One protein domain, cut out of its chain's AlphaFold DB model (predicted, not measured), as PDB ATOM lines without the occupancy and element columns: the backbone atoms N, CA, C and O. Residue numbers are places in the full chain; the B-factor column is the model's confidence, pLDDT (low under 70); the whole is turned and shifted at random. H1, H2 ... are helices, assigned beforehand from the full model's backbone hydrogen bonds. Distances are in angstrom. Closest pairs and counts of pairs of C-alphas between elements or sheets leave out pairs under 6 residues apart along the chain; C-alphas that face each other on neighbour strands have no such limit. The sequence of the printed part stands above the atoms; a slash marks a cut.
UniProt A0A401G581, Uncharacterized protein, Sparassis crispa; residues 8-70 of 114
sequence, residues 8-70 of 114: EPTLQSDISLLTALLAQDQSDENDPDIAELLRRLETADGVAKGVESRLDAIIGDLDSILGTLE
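AT A GLANCE: This is residues 8 to 70 of the 114 residues of an uncharacterized protein of Sparassis crispa (UniProt A0A401G581). Start at Glu 8 and you follow a shorter helix, H1, out to a loop, from which a much longer helix, H2, folds back past it, making an open, uneven U with no close packing between its two arms. The far part of H2 sticks out: residues 48 to 70, of which 48 to 69 belong to H2, stand free. The printed part has 63 residues with two named helices, H1 then H2, and no named strand; its class is all helix. It is extended, a rod spanning 58 by 22 by 15 A, with a radius of gyration of the C-alphas of 17.3 A.

HOW THE PARTS SIT: Look first at H1, residues 8 to 24, then at H2, residues 34 to 69: they are apart, with no C-alpha of the one within 8 A of the other. A short link of 9 residues joins them. In both helices every O i to N i+4 pair is within hydrogen-bond range.

IN THESE COORDINATES: Find C-alpha 8 at (-15.063, -11.156, 166.318); from there H1 runs 24.8 A to Gln 24. Find C-alpha 34 at (15.672, -20.965, 176.584); H2 runs 51.8 A to C-alpha 69 at (-27.227, 7.201, 183.437).

THE WHOLE: The C-alphas farthest apart, of Asn 30 and Glu 70, are 58.1 A apart. The printed part has no cut. Confidence is under 70 at residues 8 to 9, 24 to 32 and 70.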
ATOM      1  N   GLU A   8     -14.853  -9.736 165.977       60.00
ATOM      2  CA  GLU A   8     -15.063 -11.156 166.318       60.00
ATOM      3  C   GLU A   8     -14.058 -12.150 165.679       60.00
ATOM      4  O   GLU A   8     -13.511 -12.993 166.398       60.00
ATOM      5  N   PRO A   9     -13.741 -12.083 164.364       63.09
ATOM      6  CA  PRO A   9     -12.843 -13.061 163.744       63.09
ATOM      7  C   PRO A   9     -11.399 -12.933 164.241       63.09
ATOM      8  O   PRO A   9     -10.658 -13.915 164.219       63.09
ATOM      9  N   THR A  10     -11.004 -11.745 164.708       75.31
ATOM     10  CA  THR A  10      -9.654 -11.501 165.234       75.31
ATOM     11  C   THR A  10      -9.469 -12.151 166.600       75.31
ATOM     12  O   THR A  10      -8.507 -12.885 166.793       75.31
ATOM     13  N   LEU A  11     -10.453 -12.030 167.495       77.12
ATOM     14  CA  LEU A  11     -10.401 -12.631 168.829       77.12
ATOM     15  C   LEU A  11     -10.435 -14.164 168.770       77.12
ATOM     16  O   LEU A  11      -9.648 -14.837 169.430       77.12
ATOM     17  N   GLN A  12     -11.308 -14.726 167.929       81.94
ATOM     18  CA  GLN A  12     -11.379 -16.172 167.709       81.94
ATOM     19  C   GLN A  12     -10.058 -16.720 167.136       81.94
ATOM     20  O   GLN A  12      -9.620 -17.815 167.504       81.94
ATOM     21  N   SER A  13      -9.414 -15.959 166.244       83.25
ATOM     22  CA  SER A  13      -8.106 -16.289 165.671       83.25
ATOM     23  C   SER A  13      -6.999 -16.235 166.725       83.25
ATOM     24  O   SER A  13      -6.206 -17.172 166.822       83.25
ATOM     25  N   ASP A  14      -6.979 -15.193 167.553       80.25
ATOM     26  CA  ASP A  14      -5.979 -15.004 168.605       80.25
ATOM     27  C   ASP A  14      -6.111 -16.077 169.697       80.25
ATOM     28  O   ASP A  14      -5.113 -16.665 170.114       80.25
ATOM     29  N   ILE A  15      -7.342 -16.429 170.084       87.50
ATOM     30  CA  ILE A  15      -7.628 -17.544 171.000       87.50
ATOM     31  C   ILE A  15      -7.153 -18.869 170.393       87.50
ATOM     32  O   ILE A  15      -6.510 -19.668 171.076       87.50
ATOM     33  N   SER A  16      -7.417 -19.110 169.107       83.50
ATOM     34  CA  SER A  16      -6.991 -20.343 168.428       83.50
ATOM     35  C   SER A  16      -5.466 -20.462 168.361       83.50
ATOM     36  O   SER A  16      -4.920 -21.540 168.596       83.50
ATOM     37  N   LEU A  17      -4.773 -19.349 168.106       83.56
ATOM     38  CA  LEU A  17      -3.314 -19.273 168.120       83.56
ATOM     39  C   LEU A  17      -2.757 -19.576 169.518       83.56
ATOM     40  O   LEU A  17      -1.855 -20.401 169.657       83.56
ATOM     41  N   LEU A  18      -3.326 -18.958 170.559       80.12
ATOM     42  CA  LEU A  18      -2.906 -19.170 171.945       80.12
ATOM     43  C   LEU A  18      -3.091 -20.634 172.367       80.12
ATOM     44  O   LEU A  18      -2.216 -21.226 172.996       80.12
ATOM     45  N   THR A  19      -4.209 -21.238 171.961       83.38
ATOM     46  CA  THR A  19      -4.525 -22.641 172.261       83.38
ATOM     47  C   THR A  19      -3.554 -23.594 171.557       83.38
ATOM     48  O   THR A  19      -3.127 -24.586 172.145       83.38
ATOM     49  N   ALA A  20      -3.155 -23.282 170.320       80.94
ATOM     50  CA  ALA A  20      -2.166 -24.061 169.579       80.94
ATOM     51  C   ALA A  20      -0.760 -23.982 170.204       80.94
ATOM     52  O   ALA A  20      -0.069 -24.998 170.279       80.94
ATOM     53  N   LEU A  21      -0.358 -22.807 170.697       75.56
ATOM     54  CA  LEU A  21       0.927 -22.617 171.379       75.56
ATOM     55  C   LEU A  21       0.986 -23.356 172.724       75.56
ATOM     56  O   LEU A  21       1.993 -23.987 173.032       75.56
ATOM     57  N   LEU A  22      -0.106 -23.339 173.496       75.75
ATOM     58  CA  LEU A  22      -0.218 -24.079 174.759       75.75
ATOM     59  C   LEU A  22      -0.232 -25.601 174.555       75.75
ATOM     60  O   LEU A  22       0.286 -26.341 175.386       75.75
ATOM     61  N   ALA A  23      -0.811 -26.080 173.452       75.94
ATOM     62  CA  ALA A  23      -0.810 -27.502 173.120       75.94
ATOM     63  C   ALA A  23       0.586 -28.004 172.707       75.94
ATOM     64  O   ALA A  23       0.929 -29.148 172.998       75.94
ATOM     65  N   GLN A  24       1.407 -27.155 172.072       63.97
ATOM     66  CA  GLN A  24       2.803 -27.480 171.753       63.97
ATOM     67  C   GLN A  24       3.669 -27.658 173.007       63.97
ATOM     68  O   GLN A  24       4.504 -28.557 173.023       63.97
ATOM     69  N   ASP A  25       3.410 -26.892 174.070       58.84
ATOM     70  CA  ASP A  25       4.147 -26.929 175.347       58.84
ATOM     71  C   ASP A  25       4.082 -28.292 176.071       58.84
ATOM     72  O   ASP A  25       4.925 -28.611 176.902       58.84
ATOM     73  N   GLN A  26       3.104 -29.138 175.733       58.81
ATOM     74  CA  GLN A  26       2.941 -30.474 176.323       58.81
ATOM     75  C   GLN A  26       3.660 -31.584 175.531       58.81
ATOM     76  O   GLN A  26       3.645 -32.738 175.958       58.81
ATOM     77  N   SER A  27       4.254 -31.265 174.372       56.62
ATOM     78  CA  SER A  27       4.773 -32.263 173.415       56.62
ATOM     79  C   SER A  27       6.286 -32.471 173.477       56.62
ATOM     80  O   SER A  27       6.769 -33.493 172.992       56.62
ATOM     81  N   ASP A  28       7.035 -31.520 174.037       50.88
ATOM     82  CA  ASP A  28       8.489 -31.477 173.898       50.88
ATOM     83  C   ASP A  28       9.194 -31.843 175.215       50.88
ATOM     84  O   ASP A  28       9.550 -31.004 176.034       50.88
ATOM     85  N   GLU A  29       9.455 -33.143 175.379       54.16
ATOM     86  CA  GLU A  29      10.397 -33.732 176.352       54.16
ATOM     87  C   GLU A  29      11.884 -33.428 176.031       54.16
ATOM     88  O   GLU A  29      12.788 -34.091 176.539       54.16
ATOM     89  N   ASN A  30      12.180 -32.433 175.190       55.16
ATOM     90  CA  ASN A  30      13.544 -32.003 174.888       55.16
ATOM     91  C   ASN A  30      13.716 -30.564 175.350       55.16
ATOM     92  O   ASN A  30      12.919 -29.727 174.939       55.16
ATOM     93  N   ASP A  31      14.745 -30.321 176.174       57.03
ATOM     94  CA  ASP A  31      15.158 -29.010 176.698       57.03
ATOM     95  C   ASP A  31      14.782 -27.883 175.722       57.03
ATOM     96  O   ASP A  31      15.466 -27.703 174.705       57.03
ATOM     97  N   PRO A  32      13.675 -27.161 175.973       59.84
ATOM     98  CA  PRO A  32      13.267 -26.091 175.089       59.84
ATOM     99  C   PRO A  32      14.358 -25.027 175.134       59.84
ATOM    100  O   PRO A  32      14.760 -24.577 176.212       59.84
ATOM    101  N   ASP A  33      14.865 -24.659 173.955       75.19
ATOM    102  CA  ASP A  33      15.869 -23.613 173.807       75.19
ATOM    103  C   ASP A  33      15.371 -22.385 174.577       75.19
ATOM    104  O   ASP A  33      14.320 -21.819 174.271       75.19
ATOM    105  N   ILE A  34      16.083 -22.015 175.642       74.94
ATOM    106  CA  ILE A  34      15.672 -20.965 176.584       74.94
ATOM    107  C   ILE A  34      15.384 -19.661 175.824       74.94
ATOM    108  O   ILE A  34      14.511 -18.887 176.220       74.94
ATOM    109  N   ALA A  35      16.060 -19.435 174.692       74.94
ATOM    110  CA  ALA A  35      15.799 -18.308 173.805       74.94
ATOM    111  C   ALA A  35      14.394 -18.344 173.173       74.94
ATOM    112  O   ALA A  35      13.758 -17.299 173.018       74.94
ATOM    113  N   GLU A  36      13.884 -19.526 172.831       75.31
ATOM    114  CA  GLU A  36      12.538 -19.704 172.295       75.31
ATOM    115  C   GLU A  36      11.472 -19.485 173.373       75.31
ATOM    116  O   GLU A  36      10.503 -18.765 173.129       75.31
ATOM    117  N   LEU A  37      11.676 -20.017 174.582       79.62
ATOM    118  CA  LEU A  37      10.782 -19.761 175.716       79.62
ATOM    119  C   LEU A  37      10.717 -18.274 176.064       79.62
ATOM    120  O   LEU A  37       9.625 -17.741 176.238       79.62
ATOM    121  N   LEU A  38      11.859 -17.582 176.106       79.44
ATOM    122  CA  LEU A  38      11.904 -16.140 176.362       79.44
ATOM    123  C   LEU A  38      11.164 -15.347 175.281       79.44
ATOM    124  O   LEU A  38      10.403 -14.438 175.604       79.44
ATOM    125  N   ARG A  39      11.318 -15.727 174.010       80.88
ATOM    126  CA  ARG A  39      10.611 -15.085 172.895       80.88
ATOM    127  C   ARG A  39       9.101 -15.341 172.941       80.88
ATOM    128  O   ARG A  39       8.313 -14.446 172.629       80.88
ATOM    129  N   ARG A  40       8.680 -16.545 173.342       81.44
ATOM    130  CA  ARG A  40       7.264 -16.876 173.570       81.44
ATOM    131  C   ARG A  40       6.698 -16.071 174.739       81.44
ATOM    132  O   ARG A  40       5.598 -15.543 174.617       81.44
ATOM    133  N   LEU A  41       7.458 -15.914 175.823       83.25
ATOM    134  CA  LEU A  41       7.052 -15.133 176.991       83.25
ATOM    135  C   LEU A  41       6.922 -13.638 176.665       83.25
ATOM    136  O   LEU A  41       5.944 -13.016 177.054       83.25
ATOM    137  N   GLU A  42       7.855 -13.081 175.891       83.69
ATOM    138  CA  GLU A  42       7.789 -11.698 175.392       83.69
ATOM    139  C   GLU A  42       6.578 -11.486 174.469       83.69
ATOM    140  O   GLU A  42       5.883 -10.473 174.555       83.69
ATOM    141  N   THR A  43       6.270 -12.477 173.628       85.88
ATOM    142  CA  THR A  43       5.073 -12.445 172.775       85.88
ATOM    143  C   THR A  43       3.795 -12.497 173.615       85.88
ATOM    144  O   THR A  43       2.873 -11.718 173.379       85.88
ATOM    145  N   ALA A  44       3.742 -13.375 174.620       84.44
ATOM    146  CA  ALA A  44       2.608 -13.490 175.532       84.44
ATOM    147  C   ALA A  44       2.406 -12.217 176.372       84.44
ATOM    148  O   ALA A  44       1.270 -11.786 176.545       84.44
ATOM    149  N   ASP A  45       3.487 -11.578 176.828       84.56
ATOM    150  CA  ASP A  45       3.450 -10.288 177.528       84.56
ATOM    151  C   ASP A  45       2.897  -9.168 176.630       84.56
ATOM    152  O   ASP A  45       2.045  -8.384 177.051       84.56
ATOM    153  N   GLY A  46       3.301  -9.133 175.356       88.94
ATOM    154  CA  GLY A  46       2.745  -8.200 174.373       88.94
ATOM    155  C   GLY A  46       1.243  -8.398 174.140       88.94
ATOM    156  O   GLY A  46       0.489  -7.424 174.089       88.94
ATOM    157  N   VAL A  47       0.792  -9.653 174.049       87.00
ATOM    158  CA  VAL A  47      -0.637  -9.988 173.926       87.00
ATOM    159  C   VAL A  47      -1.398  -9.595 175.193       87.00
ATOM    160  O   VAL A  47      -2.444  -8.958 175.091       87.00
ATOM    161  N   ALA A  48      -0.864  -9.900 176.378       87.69
ATOM    162  CA  ALA A  48      -1.484  -9.554 177.656       87.69
ATOM    163  C   ALA A  48      -1.672  -8.038 177.813       87.69
ATOM    164  O   ALA A  48      -2.769  -7.595 178.144       87.69
ATOM    165  N   LYS A  49      -0.657  -7.236 177.468       89.12
ATOM    166  CA  LYS A  49      -0.750  -5.764 177.449       89.12
ATOM    167  C   LYS A  49      -1.795  -5.252 176.458       89.12
ATOM    168  O   LYS A  49      -2.507  -4.291 176.737       89.12
ATOM    169  N   GLY A  50      -1.903  -5.894 175.294       88.75
ATOM    170  CA  GLY A  50      -2.936  -5.574 174.309       88.75
ATOM    171  C   GLY A  50      -4.351  -5.862 174.819       88.75
ATOM    172  O   GLY A  50      -5.272  -5.098 174.534       88.75
ATOM    173  N   VAL A  51      -4.522  -6.940 175.587       90.50
ATOM    174  CA  VAL A  51      -5.795  -7.294 176.231       90.50
ATOM    175  C   VAL A  51      -6.121  -6.334 177.376       90.50
ATOM    176  O   VAL A  51      -7.250  -5.860 177.438       90.50
ATOM    177  N   GLU A  52      -5.151  -5.990 178.228       90.19
ATOM    178  CA  GLU A  52      -5.312  -5.022 179.324       90.19
ATOM    179  C   GLU A  52      -5.766  -3.657 178.799       90.19
ATOM    180  O   GLU A  52      -6.799  -3.153 179.222       90.19
ATOM    181  N   SER A  53      -5.095  -3.119 177.775       90.38
ATOM    182  CA  SER A  53      -5.483  -1.834 177.180       90.38
ATOM    183  C   SER A  53      -6.902  -1.841 176.601       90.38
ATOM    184  O   SER A  53      -7.576  -0.810 176.617       90.38
ATOM    185  N   ARG A  54      -7.360  -2.977 176.063       89.00
ATOM    186  CA  ARG A  54      -8.736  -3.120 175.563       89.00
ATOM    187  C   ARG A  54      -9.735  -3.254 176.706       89.00
ATOM    188  O   ARG A  54     -10.825  -2.706 176.608       89.00
ATOM    189  N   LEU A  55      -9.371  -3.960 177.774       91.75
ATOM    190  CA  LEU A  55     -10.193  -4.076 178.972       91.75
ATOM    191  C   LEU A  55     -10.366  -2.712 179.650       91.75
ATOM    192  O   LEU A  55     -11.492  -2.353 179.974       91.75
ATOM    193  N   ASP A  56      -9.296  -1.926 179.767       91.81
ATOM    194  CA  ASP A  56      -9.342  -0.555 180.284       91.81
ATOM    195  C   ASP A  56     -10.243   0.347 179.434       91.81
ATOM    196  O   ASP A  56     -11.009   1.142 179.975       91.81
ATOM    197  N   ALA A  57     -10.202   0.203 178.105       92.12
ATOM    198  CA  ALA A  57     -11.091   0.945 177.213       92.12
ATOM    199  C   ALA A  57     -12.565   0.576 177.446       92.12
ATOM    200  O   ALA A  57     -13.400   1.463 177.597       92.12
ATOM    201  N   ILE A  58     -12.877  -0.721 177.553       92.44
ATOM    202  CA  ILE A  58     -14.240  -1.196 177.831       92.44
ATOM    203  C   ILE A  58     -14.721  -0.707 179.200       92.44
ATOM    204  O   ILE A  58     -15.863  -0.275 179.328       92.44
ATOM    205  N   ILE A  59     -13.870  -0.764 180.227       92.12
ATOM    206  CA  ILE A  59     -14.203  -0.260 181.565       92.12
ATOM    207  C   ILE A  59     -14.457   1.251 181.508       92.12
ATOM    208  O   ILE A  59     -15.460   1.707 182.048       92.12
ATOM    209  N   GLY A  60     -13.626   2.012 180.792       91.44
ATOM    210  CA  GLY A  60     -13.831   3.448 180.594       91.44
ATOM    211  C   GLY A  60     -15.140   3.781 179.873       91.44
ATOM    212  O   GLY A  60     -15.849   4.708 180.272       91.44
ATOM    213  N   ASP A  61     -15.505   3.003 178.856       90.56
ATOM    214  CA  ASP A  61     -16.775   3.162 178.145       90.56
ATOM    215  C   ASP A  61     -17.970   2.842 179.055       90.56
ATOM    216  O   ASP A  61     -18.967   3.571 179.061       90.56
ATOM    217  N   LEU A  62     -17.864   1.789 179.872       90.00
ATOM    218  CA  LEU A  62     -18.878   1.434 180.864       90.00
ATOM    219  C   LEU A  62     -19.025   2.519 181.935       90.00
ATOM    220  O   LEU A  62     -20.155   2.897 182.239       90.00
ATOM    221  N   ASP A  63     -17.926   3.063 182.452       88.81
ATOM    222  CA  ASP A  63     -17.939   4.171 183.413       88.81
ATOM    223  C   ASP A  63     -18.561   5.430 182.803       88.81
ATOM    224  O   ASP A  63     -19.358   6.108 183.451       88.81
ATOM    225  N   SER A  64     -18.271   5.724 181.533       86.38
ATOM    226  CA  SER A  64     -18.895   6.844 180.826       86.38
ATOM    227  C   SER A  64     -20.403   6.639 180.689       86.38
ATOM    228  O   SER A  64     -21.176   7.560 180.949       86.38
ATOM    229  N   ILE A  65     -20.843   5.447 180.286       86.56
ATOM    230  CA  ILE A  65     -22.267   5.130 180.136       86.56
ATOM    231  C   ILE A  65     -22.969   5.213 181.492       86.56
ATOM    232  O   ILE A  65     -24.005   5.874 181.603       86.56
ATOM    233  N   LEU A  66     -22.391   4.616 182.534       84.12
ATOM    234  CA  LEU A  66     -22.915   4.687 183.894       84.12
ATOM    235  C   LEU A  66     -22.981   6.132 184.391       84.12
ATOM    236  O   LEU A  66     -24.027   6.528 184.891       84.12
ATOM    237  N   GLY A  67     -21.956   6.950 184.145       79.31
ATOM    238  CA  GLY A  67     -21.956   8.373 184.490       79.31
ATOM    239  C   GLY A  67     -23.018   9.195 183.752       79.31
ATOM    240  O   GLY A  67     -23.525  10.169 184.297       79.31
ATOM    241  N   THR A  68     -23.414   8.806 182.532       79.50
ATOM    242  CA  THR A  68     -24.545   9.451 181.831       79.50
ATOM    243  C   THR A  68     -25.921   8.998 182.324       79.50
ATOM    244  O   THR A  68     -26.903   9.721 182.153       79.50
ATOM    245  N   LEU A  69     -26.003   7.794 182.897       74.25
ATOM    246  CA  LEU A  69     -27.227   7.201 183.437       74.25
ATOM    247  C   LEU A  69     -27.423   7.514 184.922       74.25
ATOM    248  O   LEU A  69     -28.550   7.407 185.410       74.25
ATOM    249  N   GLU A  70     -26.361   7.898 185.630       69.62
ATOM    250  CA  GLU A  70     -26.442   8.388 186.996       69.62
ATOM    251  C   GLU A  70     -27.120   9.774 186.966       69.62
ATOM    252  O   GLU A  70     -26.572  10.728 186.406       69.62
TER     253      GLU A  70